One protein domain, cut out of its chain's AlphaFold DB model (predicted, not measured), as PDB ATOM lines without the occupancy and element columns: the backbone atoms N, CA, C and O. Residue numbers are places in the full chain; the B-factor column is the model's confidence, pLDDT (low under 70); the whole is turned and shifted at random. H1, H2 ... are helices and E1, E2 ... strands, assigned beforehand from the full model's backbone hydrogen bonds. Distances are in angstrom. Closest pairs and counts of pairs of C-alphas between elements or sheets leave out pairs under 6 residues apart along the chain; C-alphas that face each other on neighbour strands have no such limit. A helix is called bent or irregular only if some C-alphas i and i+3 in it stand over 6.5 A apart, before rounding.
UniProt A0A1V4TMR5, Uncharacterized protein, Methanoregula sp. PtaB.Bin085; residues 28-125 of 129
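This is residues 28 to 125 of the 129 residues of an uncharacterized protein of Methanoregula sp. PtaB.Bin085 (UniProt A0A1V4TMR5). A strongly twisted sheet of six strands curls round one helix, H1, while a second helix, H3, packs on the opposite face of the sheet, over E5. The hairpin E3 and E4 makes one end of the sheet beside H1, and the short helix H2 only grazes the sheet. The printed part has 98 residues, with three named helices and six named strands in the order E1, H1, E2, E3, E4, E5, H2, H3, E6. The sheet is mixed, in the order E4, E3, E2, E1, E5, E6, and the class is mixed, helices and strands. The whole is compact, with a radius of gyration of the C-alphas of 12.7 A and spans of 39 by 31 by 23 A.

E1, residues 28 to 32, begins at C-alpha 28 (18.738, 13.445, -32.338) and is 13.0 A long. H1, residues 38 to 47, measures 14.4 A. E2, residues 54 to 59, is 16.3 A long, E3, residues 67 to 72, 14.6 A, and E4, residues 76 to 83, 19.2 A. E5, residues 88 to 94, of 15.1 A, is followed at once by H2, residues 95 to 98, of 5.5 A. H3, residues 106 to 114, begins at C-alpha 106 (38.972, 9.732, -34.412) and measures 12.6 A; it is neither bent nor irregular, but only just: C-alphas 109 and 112 are 6.2 A apart. E6, residues 120 to 124, of 12.9 A, ends at C-alpha 124 (26.182, 2.503, -31.685).

E1 and E2 are parallel at 18 degrees, with N 30 and O 56 2.8 A apart, within hydrogen-bond range. E1, H1 and E2 form a strand-helix-strand unit, two parallel neighbour strands with a helix between, and its crossover is right-handed. H1 is on the sheet; its closest C-alphas to E4 are those of Gly 42 and Met 77, 5.0 A apart. E2, E3 and E4 form a meander, each strand the antiparallel neighbour of the one before, with N 69 and O 55 at 2.8 A and N 78 and O 70 at 2.8 A. E5 is parallel to E1 at 25 degrees, with N 31 and O 92 at 2.9 A, and to E6 at 21 degrees, with N 93 and O 122 at 2.9 A. E5, H2, H3 and E6 form a second right-handed strand-helix-strand unit. H3 runs along the strands at a height over the sheet of 10.2 A, and its closest C-alphas to E5 are those of Ala 113 and Ile 91, 7.3 A apart. Every O i to N i+4 pair is within hydrogen-bond range in H1 and 3 of 5 are in H3, while H2 is too short for such a pair.

The two C-alphas farthest apart, those of Asp 74 and Glu 107, are 39.5 A apart. The printed part has no cut and no long link. Mean pLDDT of the printed part is 90.1, with residues 112 to 113 under 70.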
ATOM      1  N   ILE A  28      17.825  14.586 -32.364       93.50
ATOM      2  CA  ILE A  28      18.738  13.445 -32.338       93.50
ATOM      3  C   ILE A  28      19.463  13.423 -33.680       93.50
ATOM      4  O   ILE A  28      18.832  13.263 -34.728       93.50
ATOM      5  N   VAL A  29      20.781  13.591 -33.638       95.12
ATOM      6  CA  VAL A  29      21.625  13.687 -34.832       95.12
ATOM      7  C   VAL A  29      22.465  12.424 -34.958       95.12
ATOM      8  O   VAL A  29      23.227  12.083 -34.056       95.12
ATOM      9  N   TYR A  30      22.316  11.726 -36.079       95.94
ATOM     10  CA  TYR A  30      23.034  10.499 -36.400       95.94
ATOM     11  C   TYR A  30      24.156  10.805 -37.390       95.94
ATOM     12  O   TYR A  30      23.876  11.218 -38.513       95.94
ATOM     13  N   TYR A  31      25.403  10.552 -37.004       95.75
ATOM     14  CA  TYR A  31      26.561  10.615 -37.897       95.75
ATOM     15  C   TYR A  31      26.935   9.199 -38.317       95.75
ATOM     16  O   TYR A  31      27.139   8.327 -37.467       95.75
ATOM     17  N   GLY A  32      27.025   8.942 -39.619       95.62
ATOM     18  CA  GLY A  32      27.305   7.595 -40.109       95.62
ATOM     19  C   GLY A  32      27.593   7.512 -41.600       95.62
ATOM     20  O   GLY A  32      27.363   8.453 -42.355       95.62
ATOM     21  N   CYS A  33      28.090   6.355 -42.024       94.50
ATOM     22  CA  CYS A  33      28.399   6.073 -43.423       94.50
ATOM     23  C   CYS A  33      27.113   5.907 -44.229       94.50
ATOM     24  O   CYS A  33      26.243   5.106 -43.866       94.50
ATOM     25  N   THR A  34      27.019   6.614 -45.349       92.31
ATOM     26  CA  THR A  34      25.917   6.438 -46.297       92.31
ATOM     27  C   THR A  34      25.897   5.003 -46.825       92.31
ATOM     28  O   THR A  34      26.941   4.421 -47.109       92.31
ATOM     29  N   GLY A  35      24.706   4.417 -46.936       90.69
ATOM     30  CA  GLY A  35      24.524   3.040 -47.398       90.69
ATOM     31  C   GLY A  35      24.616   2.032 -46.255       90.69
ATOM     32  O   GLY A  35      23.623   1.382 -45.948       90.69
ATOM     33  N   THR A  36      25.760   1.927 -45.572       91.50
ATOM     34  CA  THR A  36      25.939   0.907 -44.519       91.50
ATOM     35  C   THR A  36      25.242   1.266 -43.209       91.50
ATOM     36  O   THR A  36      24.626   0.403 -42.588       91.50
ATOM     37  N   CYS A  37      25.322   2.523 -42.755       96.00
ATOM     38  CA  CYS A  37      24.715   2.927 -41.483       96.00
ATOM     39  C   CYS A  37      23.238   3.308 -41.625       96.00
ATOM     40  O   CYS A  37      22.494   3.209 -40.651       96.00
ATOM     41  N   THR A  38      22.807   3.736 -42.814       95.25
ATOM     42  CA  THR A  38      21.463   4.279 -43.058       95.25
ATOM     43  C   THR A  38      20.327   3.327 -42.639       95.25
ATOM     44  O   THR A  38      19.433   3.791 -41.931       95.25
ATOM     45  N   PRO A  39      20.359   2.011 -42.943       94.12
ATOM     46  CA  PRO A  39      19.314   1.084 -42.498       94.12
ATOM     47  C   PRO A  39      19.212   0.990 -40.970       94.12
ATOM     48  O   PRO A  39      18.119   1.030 -40.408       94.12
ATOM     49  N   PHE A  40      20.351   0.936 -40.273       94.94
ATOM     50  CA  PHE A  40      20.383   0.877 -38.809       94.94
ATOM     51  C   PHE A  40      19.901   2.177 -38.170       94.94
ATOM     52  O   PHE A  40      19.182   2.143 -37.173       94.94
ATOM     53  N   ILE A  41      20.245   3.322 -38.764       96.06
ATOM     54  CA  ILE A  41      19.707   4.620 -38.352       96.06
ATOM     55  C   ILE A  41      18.182   4.628 -38.497       96.06
ATOM     56  O   ILE A  41      17.504   5.064 -37.572       96.06
ATOM     57  N   GLY A  42      17.633   4.089 -39.592       94.94
ATOM     58  CA  GLY A  42      16.186   3.933 -39.779       94.94
ATOM     59  C   GLY A  42      15.532   3.110 -38.663       94.94
ATOM     60  O   GLY A  42      14.540   3.539 -38.077       94.94
ATOM     61  N   VAL A  43      16.134   1.978 -38.284       93.00
ATOM     62  CA  VAL A  43      15.651   1.142 -37.167       93.00
ATOM     63  C   VAL A  43      15.693   1.895 -35.829       93.00
ATOM     64  O   VAL A  43      14.713   1.882 -35.082       93.00
ATOM     65  N   LEU A  44      16.787   2.598 -35.523       92.81
ATOM     66  CA  LEU A  44      16.907   3.396 -34.292       92.81
ATOM     67  C   LEU A  44      15.905   4.557 -34.263       92.81
ATOM     68  O   LEU A  44      15.284   4.831 -33.236       92.81
ATOM     69  N   ALA A  45      15.725   5.226 -35.398       92.50
ATOM     70  CA  ALA A  45      14.760   6.299 -35.579       92.50
ATOM     71  C   ALA A  45      13.319   5.801 -35.371       92.50
ATOM     72  O   ALA A  45      12.513   6.493 -34.744       92.50
ATOM     73  N   MET A  46      13.025   4.582 -35.835       90.81
ATOM     74  CA  MET A  46      11.732   3.911 -35.695       90.81
ATOM     75  C   MET A  46      11.429   3.525 -34.242       90.81
ATOM     76  O   MET A  46      10.274   3.564 -33.811       90.81
ATOM     77  N   ALA A  47      12.455   3.184 -33.456       88.75
ATOM     78  CA  ALA A  47      12.302   2.930 -32.022       88.75
ATOM     79  C   ALA A  47      11.860   4.191 -31.255       88.75
ATOM     80  O   ALA A  47      11.120   4.095 -30.281       88.75
ATOM     81  N   GLY A  48      12.268   5.373 -31.725       83.06
ATOM     82  CA  GLY A  48      11.828   6.671 -31.211       83.06
ATOM     83  C   GLY A  48      10.631   7.274 -31.954       83.06
ATOM     84  O   GLY A  48      10.463   8.497 -31.926       83.06
ATOM     85  N   ARG A  49       9.837   6.480 -32.689       85.06
ATOM     86  CA  ARG A  49       8.617   6.973 -33.355       85.06
ATOM     87  C   ARG A  49       7.562   7.388 -32.329       85.06
ATOM     88  O   ARG A  49       7.527   6.857 -31.224       85.06
ATOM     89  N   GLY A  50       6.725   8.363 -32.675       80.75
ATOM     90  CA  GLY A  50       5.717   8.930 -31.764       80.75
ATOM     91  C   GLY A  50       6.280   9.824 -30.653       80.75
ATOM     92  O   GLY A  50       5.538  10.574 -30.028       80.75
ATOM     93  N   LEU A  51       7.597   9.815 -30.433       80.88
ATOM     94  CA  LEU A  51       8.266  10.823 -29.627       80.88
ATOM     95  C   LEU A  51       8.548  12.022 -30.539       80.88
ATOM     96  O   LEU A  51       9.229  11.873 -31.558       80.88
ATOM     97  N   HIS A  52       7.986  13.182 -30.197       84.75
ATOM     98  CA  HIS A  52       8.022  14.430 -30.970       84.75
ATOM     99  C   HIS A  52       9.426  15.071 -31.026       84.75
ATOM    100  O   HIS A  52       9.585  16.249 -30.736       84.75
ATOM    101  N   TYR A  53      10.459  14.299 -31.358       89.88
ATOM    102  CA  TYR A  53      11.838  14.746 -31.555       89.88
ATOM    103  C   TYR A  53      12.156  14.814 -33.047       89.88
ATOM    104  O   TYR A  53      11.707  13.960 -33.825       89.88
ATOM    105  N   HIS A  54      13.010  15.757 -33.435       92.31
ATOM    106  CA  HIS A  54      13.571  15.798 -34.779       92.31
ATOM    107  C   HIS A  54      14.675  14.747 -34.906       92.31
ATOM    108  O   HIS A  54      15.587  14.668 -34.087       92.31
ATOM    109  N   LYS A  55      14.589  13.914 -35.941       93.69
ATOM    110  CA  LYS A  55      15.573  12.870 -36.231       93.69
ATOM    111  C   LYS A  55      16.314  13.274 -37.494       93.69
ATOM    112  O   LYS A  55      15.690  13.548 -38.517       93.69
ATOM    113  N   VAL A  56      17.634  13.363 -37.404       95.88
ATOM    114  CA  VAL A  56      18.459  14.005 -38.428       95.88
ATOM    115  C   VAL A  56      19.651  13.120 -38.761       95.88
ATOM    116  O   VAL A  56      20.361  12.681 -37.863       95.88
ATOM    117  N   PHE A  57      19.884  12.863 -40.044       96.94
ATOM    118  CA  PHE A  57      21.041  12.124 -40.533       96.94
ATOM    119  C   PHE A  57      22.081  13.081 -41.116       96.94
ATOM    120  O   PHE A  57      21.767  13.887 -41.991       96.94
ATOM    121  N   VAL A  58      23.323  12.953 -40.657       96.12
ATOM    122  CA  VAL A  58      24.499  13.626 -41.207       96.12
ATOM    123  C   VAL A  58      25.373  12.571 -41.892       96.12
ATOM    124  O   VAL A  58      25.922  11.693 -41.217       96.12
ATOM    125  N   PRO A  59      25.518  12.627 -43.228       95.19
ATOM    126  CA  PRO A  59      26.436  11.758 -43.948       95.19
ATOM    127  C   PRO A  59      27.875  12.008 -43.496       95.19
ATOM    128  O   PRO A  59      28.403  13.112 -43.632       95.19
ATOM    129  N   TYR A  60      28.532  10.967 -42.992       94.25
ATOM    130  CA  TYR A  60      29.875  11.050 -42.423       94.25
ATOM    131  C   TYR A  60      29.947  12.106 -41.313       94.25
ATOM    132  O   TYR A  60      29.360  11.906 -40.256       94.25
ATOM    133  N   LEU A  61      30.661  13.210 -41.552       92.56
ATOM    134  CA  LEU A  61      30.790  14.365 -40.657       92.56
ATOM    135  C   LEU A  61      30.421  15.676 -41.375       92.56
ATOM    136  O   LEU A  61      30.791  16.759 -40.927       92.56
ATOM    137  N   ASP A  62      29.737  15.573 -42.517       92.88
ATOM    138  CA  ASP A  62      29.426  16.698 -43.395       92.88
ATOM    139  C   ASP A  62      28.029  17.255 -43.100       92.88
ATOM    140  O   ASP A  62      27.028  16.867 -43.708       92.88
ATOM    141  N   GLU A  63      27.964  18.192 -42.154       92.19
ATOM    142  CA  GLU A  63      26.719  18.850 -41.742       92.19
ATOM    143  C   GLU A  63      26.073  19.692 -42.860       92.19
ATOM    144  O   GLU A  63      24.895  20.036 -42.763       92.19
ATOM    145  N   THR A  64      26.777  19.968 -43.965       93.12
ATOM    146  CA  THR A  64      26.170  20.641 -45.129       93.12
ATOM    147  C   THR A  64      25.219  19.723 -45.900       93.12
ATOM    148  O   THR A  64      24.337  20.199 -46.612       93.12
ATOM    149  N   LYS A  65      25.347  18.401 -45.721       94.50
ATOM    150  CA  LYS A  65      24.520  17.364 -46.365       94.50
ATOM    151  C   LYS A  65      23.493  16.750 -45.420       94.50
ATOM    152  O   LYS A  65      23.003  15.641 -45.654       94.50
ATOM    153  N   THR A  66      23.198  17.457 -44.338       95.50
ATOM    154  CA  THR A  66      22.256  17.032 -43.311       95.50
ATOM    155  C   THR A  66      20.865  16.828 -43.895       95.50
ATOM    156  O   THR A  66      20.345  17.710 -44.573       95.50
ATOM    157  N   GLN A  67      20.240  15.696 -43.576       96.19
ATOM    158  CA  GLN A  67      18.910  15.340 -44.061       96.19
ATOM    159  C   GLN A  67      17.968  14.926 -42.929       96.19
ATOM    160  O   GLN A  67      18.382  14.285 -41.959       96.19
ATOM    161  N   LYS A  68      16.675  15.249 -43.053       95.81
ATOM    162  CA  LYS A  68      15.664  14.792 -42.084       95.81
ATOM    163  C   LYS A  68      15.363  13.309 -42.264       95.81
ATOM    164  O   LYS A  68      15.269  12.817 -43.390       95.81
ATOM    165  N   LEU A  69      15.127  12.625 -41.151       95.00
ATOM    166  CA  LEU A  69      14.504  11.307 -41.110       95.00
ATOM    167  C   LEU A  69      13.014  11.479 -40.823       95.00
ATOM    168  O   LEU A  69      12.636  12.169 -39.874       95.00
ATOM    169  N   HIS A  70      12.177  10.813 -41.603       93.56
ATOM    170  CA  HIS A  70      10.725  10.855 -41.459       93.56
ATOM    171  C   HIS A  70      10.128   9.471 -41.686       93.56
ATOM    172  O   HIS A  70      10.769   8.598 -42.269       93.56
ATOM    173  N   GLU A  71       8.923   9.268 -41.178       93.06
ATOM    174  CA  GLU A  71       8.179   8.039 -41.406       93.06
ATOM    175  C   GLU A  71       7.497   8.115 -42.771       93.06
ATOM    176  O   GLU A  71       6.790   9.079 -43.065       93.06
ATOM    177  N   VAL A  72       7.728   7.100 -43.597       93.75
ATOM    178  CA  VAL A  72       7.066   6.898 -44.883       93.75
ATOM    179  C   VAL A  72       6.064   5.753 -44.710       93.75
ATOM    180  O   VAL A  72       6.475   4.671 -44.265       93.75
ATOM    181  N   PRO A  73       4.776   5.953 -45.050       92.44
ATOM    182  CA  PRO A  73       3.764   4.901 -44.977       92.44
ATOM    183  C   PRO A  73       4.228   3.611 -45.661       92.44
ATOM    184  O   PRO A  73       4.881   3.649 -46.704       92.44
ATOM    185  N   ASP A  74       3.958   2.475 -45.016       93.00
ATOM    186  CA  ASP A  74       4.282   1.116 -45.482       93.00
ATOM    187  C   ASP A  74       5.776   0.812 -45.744       93.00
ATOM    188  O   ASP A  74       6.131  -0.311 -46.091       93.00
ATOM    189  N   THR A  75       6.675   1.780 -45.521       91.44
ATOM    190  CA  THR A  75       8.121   1.677 -45.811       91.44
ATOM    191  C   THR A  75       8.989   1.941 -44.571       91.44
ATOM    192  O   THR A  75      10.150   1.532 -44.498       91.44
ATOM    193  N   GLY A  76       8.429   2.613 -43.565       91.81
ATOM    194  CA  GLY A  76       9.082   2.903 -42.293       91.81
ATOM    195  C   GLY A  76       9.910   4.191 -42.302       91.81
ATOM    196  O   GLY A  76       9.652   5.107 -43.075       91.81
ATOM    197  N   MET A  77      10.899   4.299 -41.409       93.81
ATOM    198  CA  MET A  77      11.716   5.512 -41.276       93.81
ATOM    199  C   MET A  77      12.729   5.614 -42.413       93.81
ATOM    200  O   MET A  77      13.597   4.753 -42.545       93.81
ATOM    201  N   GLN A  78      12.658   6.702 -43.175       94.44
ATOM    202  CA  GLN A  78      13.502   6.957 -44.338       94.44
ATOM    203  C   GLN A  78      14.169   8.331 -44.267       94.44
ATOM    204  O   GLN A  78      13.659   9.280 -43.658       94.44
ATOM    205  N   VAL A  79      15.323   8.441 -44.924       94.19
ATOM    206  CA  VAL A  79      15.977   9.729 -45.174       94.19
ATOM    207  C   VAL A  79      15.180  10.455 -46.258       94.19
ATOM    208  O   VAL A  79      14.957   9.912 -47.332       94.19
ATOM    209  N   SER A  80      14.718  11.665 -45.955       88.94
ATOM    210  CA  SER A  80      13.774  12.419 -46.797       88.94
ATOM    211  C   SER A  80      14.382  13.088 -48.030       88.94
ATOM    212  O   SER A  80      13.640  13.461 -48.929       88.94
ATOM    213  N   GLY A  81      15.697  13.318 -48.061       87.31
ATOM    214  CA  GLY A  81      16.301  14.245 -49.025       87.31
ATOM    215  C   GLY A  81      16.161  15.723 -48.641       87.31
ATOM    216  O   GLY A  81      16.903  16.553 -49.157       87.31
ATOM    217  N   GLU A  82      15.274  16.072 -47.702       92.12
ATOM    218  CA  GLU A  82      15.119  17.448 -47.230       92.12
ATOM    219  C   GLU A  82      16.269  17.850 -46.314       92.12
ATOM    220  O   GLU A  82      16.566  17.158 -45.334       92.12
ATOM    221  N   THR A  83      16.844  19.025 -46.569       93.25
ATOM    222  CA  THR A  83      17.837  19.626 -45.680       93.25
ATOM    223  C   THR A  83      17.259  19.848 -44.279       93.25
ATOM    224  O   THR A  83      16.107  20.261 -44.114       93.25
ATOM    225  N   ALA A  84      18.070  19.594 -43.252       91.50
ATOM    226  CA  ALA A  84      17.710  19.857 -41.861       91.50
ATOM    227  C   ALA A  84      18.753  20.731 -41.161       91.50
ATOM    228  O   ALA A  84      19.941  20.658 -41.467       91.50
ATOM    229  N   ALA A  85      18.309  21.505 -40.172       89.25
ATOM    230  CA  ALA A  85      19.211  22.174 -39.245       89.25
ATOM    231  C   ALA A  85      19.823  21.166 -38.257       89.25
ATOM    232  O   ALA A  85      19.151  20.243 -37.780       89.25
ATOM    233  N   VAL A  86      21.089  21.384 -37.906       87.69
ATOM    234  CA  VAL A  86      21.808  20.596 -36.901       87.69
ATOM    235  C   VAL A  86      21.791  21.368 -35.580       87.69
ATOM    236  O   VAL A  86      22.425  22.408 -35.453       87.69
ATOM    237  N   ASN A  87      21.023  20.875 -34.606       88.75
ATOM    238  CA  ASN A  87      20.946  21.432 -33.249       88.75
ATOM    239  C   ASN A  87      20.812  20.293 -32.215       88.75
ATOM    240  O   ASN A  87      19.732  20.068 -31.662       88.75
ATOM    241  N   PRO A  88      21.859  19.469 -32.044       88.69
ATOM    242  CA  PRO A  88      21.770  18.206 -31.334       88.69
ATOM    243  C   PRO A  88      21.532  18.409 -29.842       88.69
ATOM    244  O   PRO A  88      22.289  19.091 -29.161       88.69
ATOM    245  N   ARG A  89      20.556  17.678 -29.297       91.12
ATOM    246  CA  ARG A  89      20.541  17.338 -27.868       91.12
ATOM    247  C   ARG A  89      21.287  16.035 -27.604       91.12
ATOM    248  O   ARG A  89      21.912  15.849 -26.558       91.12
ATOM    249  N   ASN A  90      21.199  15.121 -28.567       90.50
ATOM    250  CA  ASN A  90      21.875  13.837 -28.547       90.50
ATOM    251  C   ASN A  90      22.569  13.609 -29.888       90.50
ATOM    252  O   ASN A  90      21.955  13.756 -30.946       90.50
ATOM    253  N   ILE A  91      23.836  13.217 -29.815       93.19
ATOM    254  CA  ILE A  91      24.633  12.790 -30.956       93.19
ATOM    255  C   ILE A  91      24.784  11.275 -30.892       93.19
ATOM    256  O   ILE A  91      25.251  10.730 -29.891       93.19
ATOM    257  N   ILE A  92      24.410  10.605 -31.976       94.25
ATOM    258  CA  ILE A  92      24.628   9.179 -32.175       94.25
ATOM    259  C   ILE A  92      25.741   9.011 -33.206       94.25
ATOM    260  O   ILE A  92      25.584   9.388 -34.367       94.25
ATOM    261  N   ILE A  93      26.867   8.445 -32.780       94.75
ATOM    262  CA  ILE A  93      27.987   8.108 -33.657       94.75
ATOM    263  C   ILE A  93      27.848   6.644 -34.058       94.75
ATOM    264  O   ILE A  93      27.920   5.746 -33.215       94.75
ATOM    265  N   MET A  94      27.643   6.399 -35.347       96.25
ATOM    266  CA  MET A  94      27.528   5.046 -35.870       96.25
ATOM    267  C   MET A  94      28.912   4.422 -36.051       96.25
ATOM    268  O   MET A  94      29.808   5.021 -36.647       96.25
ATOM    269  N   GLY A  95      29.060   3.176 -35.602       93.69
ATOM    270  CA  GLY A  95      30.322   2.438 -35.627       93.69
ATOM    271  C   GLY A  95      30.907   2.267 -37.025       93.69
ATOM    272  O   GLY A  95      32.115   2.147 -37.155       93.69
ATOM    273  N   GLY A  96      30.097   2.348 -38.088       93.12
ATOM    274  CA  GLY A  96      30.595   2.277 -39.463       93.12
ATOM    275  C   GLY A  96      31.691   3.300 -39.784       93.12
ATOM    276  O   GLY A  96      32.537   3.021 -40.626       93.12
ATOM    277  N   LEU A  97      31.725   4.440 -39.083       93.38
ATOM    278  CA  LEU A  97      32.777   5.454 -39.230       93.38
ATOM    279  C   LEU A  97      34.163   4.957 -38.792       93.38
ATOM    280  O   LEU A  97      35.161   5.537 -39.202       93.38
ATOM    281  N   ALA A  98      34.220   3.897 -37.983       92.31
ATOM    282  CA  ALA A  98      35.443   3.259 -37.509       92.31
ATOM    283  C   ALA A  98      35.893   2.065 -38.375       92.31
ATOM    284  O   ALA A  98      36.904   1.440 -38.060       92.31
ATOM    285  N   MET A  99      35.167   1.724 -39.452       91.31
ATOM    286  CA  MET A  99      35.579   0.634 -40.344       91.31
ATOM    287  C   MET A  99      36.916   0.952 -41.043       91.31
ATOM    288  O   MET A  99      37.237   2.122 -41.274       91.31
ATOM    289  N   PRO A 100      37.697  -0.070 -41.437       85.94
ATOM    290  CA  PRO A 100      38.860   0.127 -42.295       85.94
ATOM    291  C   PRO A 100      38.495   0.864 -43.592       85.94
ATOM    292  O   PRO A 100      37.384   0.730 -44.099       85.94
ATOM    293  N   TYR A 101      39.453   1.614 -44.145       85.31
ATOM    294  CA  TYR A 101      39.317   2.380 -45.399       85.31
ATOM    295  C   TYR A 101      38.311   3.539 -45.367       85.31
ATOM    296  O   TYR A 101      38.021   4.146 -46.397       85.31
ATOM    297  N   MET A 102      37.817   3.895 -44.184       87.19
ATOM    298  CA  MET A 102      37.022   5.097 -43.986       87.19
ATOM    299  C   MET A 102      37.913   6.343 -43.994       87.19
ATOM    300  O   MET A 102      38.987   6.366 -43.399       87.19
ATOM    301  N   SER A 103      37.443   7.415 -44.632       84.38
ATOM    302  CA  SER A 103      38.146   8.705 -44.732       84.38
ATOM    303  C   SER A 103      38.061   9.564 -43.460       84.38
ATOM    304  O   SER A 103      38.347  10.760 -43.496       84.38
ATOM    305  N   VAL A 104      37.635   8.973 -42.342       89.44
ATOM    306  CA  VAL A 104      37.299   9.670 -41.100       89.44
ATOM    307  C   VAL A 104      38.230   9.218 -39.977       89.44
ATOM    308  O   VAL A 104      38.346   8.035 -39.680       89.44
ATOM    309  N   THR A 105      38.874  10.182 -39.326       89.19
ATOM    310  CA  THR A 105      39.758   9.969 -38.170       89.19
ATOM    311  C   THR A 105      39.014  10.153 -36.846       89.19
ATOM    312  O   THR A 105      37.999  10.850 -36.768       89.19
ATOM    313  N   LYS A 106      39.549   9.579 -35.761       86.50
ATOM    314  CA  LYS A 106      38.972   9.732 -34.412       86.50
ATOM    315  C   LYS A 106      38.924  11.201 -33.965       86.50
ATOM    316  O   LYS A 106      37.974  11.610 -33.300       86.50
ATOM    317  N   GLU A 107      39.917  12.005 -34.344       87.69
ATOM    318  CA  GLU A 107      39.981  13.439 -34.056       87.69
ATOM    319  C   GLU A 107      38.855  14.192 -34.759       87.69
ATOM    320  O   GLU A 107      38.191  15.029 -34.145       87.69
ATOM    321  N   GLN A 108      38.592  13.857 -36.025       88.56
ATOM    322  CA  GLN A 108      37.503  14.463 -36.783       88.56
ATOM    323  C   GLN A 108      36.140  14.140 -36.168       88.56
ATOM    324  O   GLN A 108      35.304  15.030 -36.116       88.56
ATOM    325  N   VAL A 109      35.922  12.931 -35.633       87.56
ATOM    326  CA  VAL A 109      34.660  12.563 -34.955       87.56
ATOM    327  C   VAL A 109      34.488  13.281 -33.612       87.56
ATOM    328  O   VAL A 109      33.375  13.657 -33.244       87.56
ATOM    329  N   ARG A 110      35.579  13.506 -32.868       83.12
ATOM    330  CA  ARG A 110      35.531  14.260 -31.600       83.12
ATOM    331  C   ARG A 110      35.147  15.725 -31.804       83.12
ATOM    332  O   ARG A 110      34.578  16.324 -30.897       83.12
ATOM    333  N   ASN A 111      35.446  16.292 -32.970       78.44
ATOM    334  CA  ASN A 111      35.266  17.713 -33.240       78.44
ATOM    335  C   ASN A 111      33.775  18.136 -33.252       78.44
ATOM    336  O   ASN A 111      33.438  19.028 -32.479       78.44
ATOM    337  N   PRO A 112      32.845  17.473 -33.975       69.62
ATOM    338  CA  PRO A 112      31.409  17.734 -33.849       69.62
ATOM    339  C   PRO A 112      30.895  17.620 -32.414       69.62
ATOM    340  O   PRO A 112      30.154  18.481 -31.962       69.62
ATOM    341  N   ALA A 113      31.338  16.610 -31.661       68.00
ATOM    342  CA  ALA A 113      30.923  16.431 -30.271       68.00
ATOM    343  C   ALA A 113      31.401  17.556 -29.334       68.00
ATOM    344  O   ALA A 113      30.761  17.813 -28.320       68.00
ATOM    345  N   ALA A 114      32.506  18.227 -29.662       74.62
ATOM    346  CA  ALA A 114      33.049  19.330 -28.873       74.62
ATOM    347  C   ALA A 114      32.411  20.694 -29.197       74.62
ATOM    348  O   ALA A 114      32.609  21.640 -28.441       74.62
ATOM    349  N   ARG A 115      31.671  20.817 -30.309       79.38
ATOM    350  CA  ARG A 115      31.058  22.086 -30.754       79.38
ATOM    351  C   ARG A 115      29.755  22.431 -30.044       79.38
ATOM    352  O   ARG A 115      29.330  23.580 -30.105       79.38
ATOM    353  N   TYR A 116      29.111  21.450 -29.423       80.69
ATOM    354  CA  TYR A 116      27.803  21.626 -28.810       80.69
ATOM    355  C   TYR A 116      27.904  21.481 -27.294       80.69
ATOM    356  O   TYR A 116      28.350  20.454 -26.779       80.69
ATOM    357  N   ASP A 117      27.439  22.497 -26.576       70.56
ATOM    358  CA  ASP A 117      27.394  22.467 -25.122       70.56
ATOM    359  C   ASP A 117      26.262  21.561 -24.622       70.56
ATOM    360  O   ASP A 117      25.136  21.582 -25.117       70.56
ATOM    361  N   THR A 118      26.527  20.796 -23.560       70.00
ATOM    362  CA  THR A 118      25.501  20.008 -22.849       70.00
ATOM    363  C   THR A 118      24.798  18.950 -23.721       70.00
ATOM    364  O   THR A 118      23.597  18.700 -23.578       70.00
ATOM    365  N   ILE A 119      25.547  18.285 -24.603       84.50
ATOM    366  CA  ILE A 119      25.049  17.146 -25.384       84.50
ATOM    367  C   ILE A 119      25.388  15.806 -24.738       84.50
ATOM    368  O   ILE A 119      26.375  15.657 -24.015       84.50
ATOM    369  N   LYS A 120      24.583  14.789 -25.041       87.75
ATOM    370  CA  LYS A 120      24.970  13.394 -24.814       87.75
ATOM    371  C   LYS A 120      25.465  12.782 -26.114       87.75
ATOM    372  O   LYS A 120      24.800  12.891 -27.141       87.75
ATOM    373  N   VAL A 121      26.605  12.106 -26.043       89.62
ATOM    374  CA  VAL A 121      27.182  11.358 -27.162       89.62
ATOM    375  C   VAL A 121      27.015   9.870 -26.885       89.62
ATOM    376  O   VAL A 121      27.383   9.392 -25.812       89.62
ATOM    377  N   VAL A 122      26.453   9.139 -27.844       91.31
ATOM    378  CA  VAL A 122      26.238   7.691 -27.764       91.31
ATOM    379  C   VAL A 122      26.870   7.036 -28.984       91.31
ATOM    380  O   VAL A 122      26.594   7.425 -30.115       91.31
ATOM    381  N   GLY A 123      27.715   6.033 -28.758       92.38
ATOM    382  CA  GLY A 123      28.218   5.167 -29.822       92.38
ATOM    383  C   GLY A 123      27.267   3.997 -30.052       92.38
ATOM    384  O   GLY A 123      26.833   3.366 -29.088       92.38
ATOM    385  N   VAL A 124      26.947   3.700 -31.312       94.25
ATOM    386  CA  VAL A 124      26.182   2.503 -31.685       94.25
ATOM    387  C   VAL A 124      26.953   1.724 -32.735       94.25
ATOM    388  O   VAL A 124      27.127   2.186 -33.861       94.25
ATOM    389  N   CYS A 125      27.399   0.528 -32.372       93.12
ATOM    390  CA  CYS A 125      28.162  -0.355 -33.239       93.12
ATOM    391  C   CYS A 125      27.628  -1.788 -33.184       93.12
ATOM    392  O   CYS A 125      26.820  -2.153 -32.328       93.12
TER     393      CYS A 125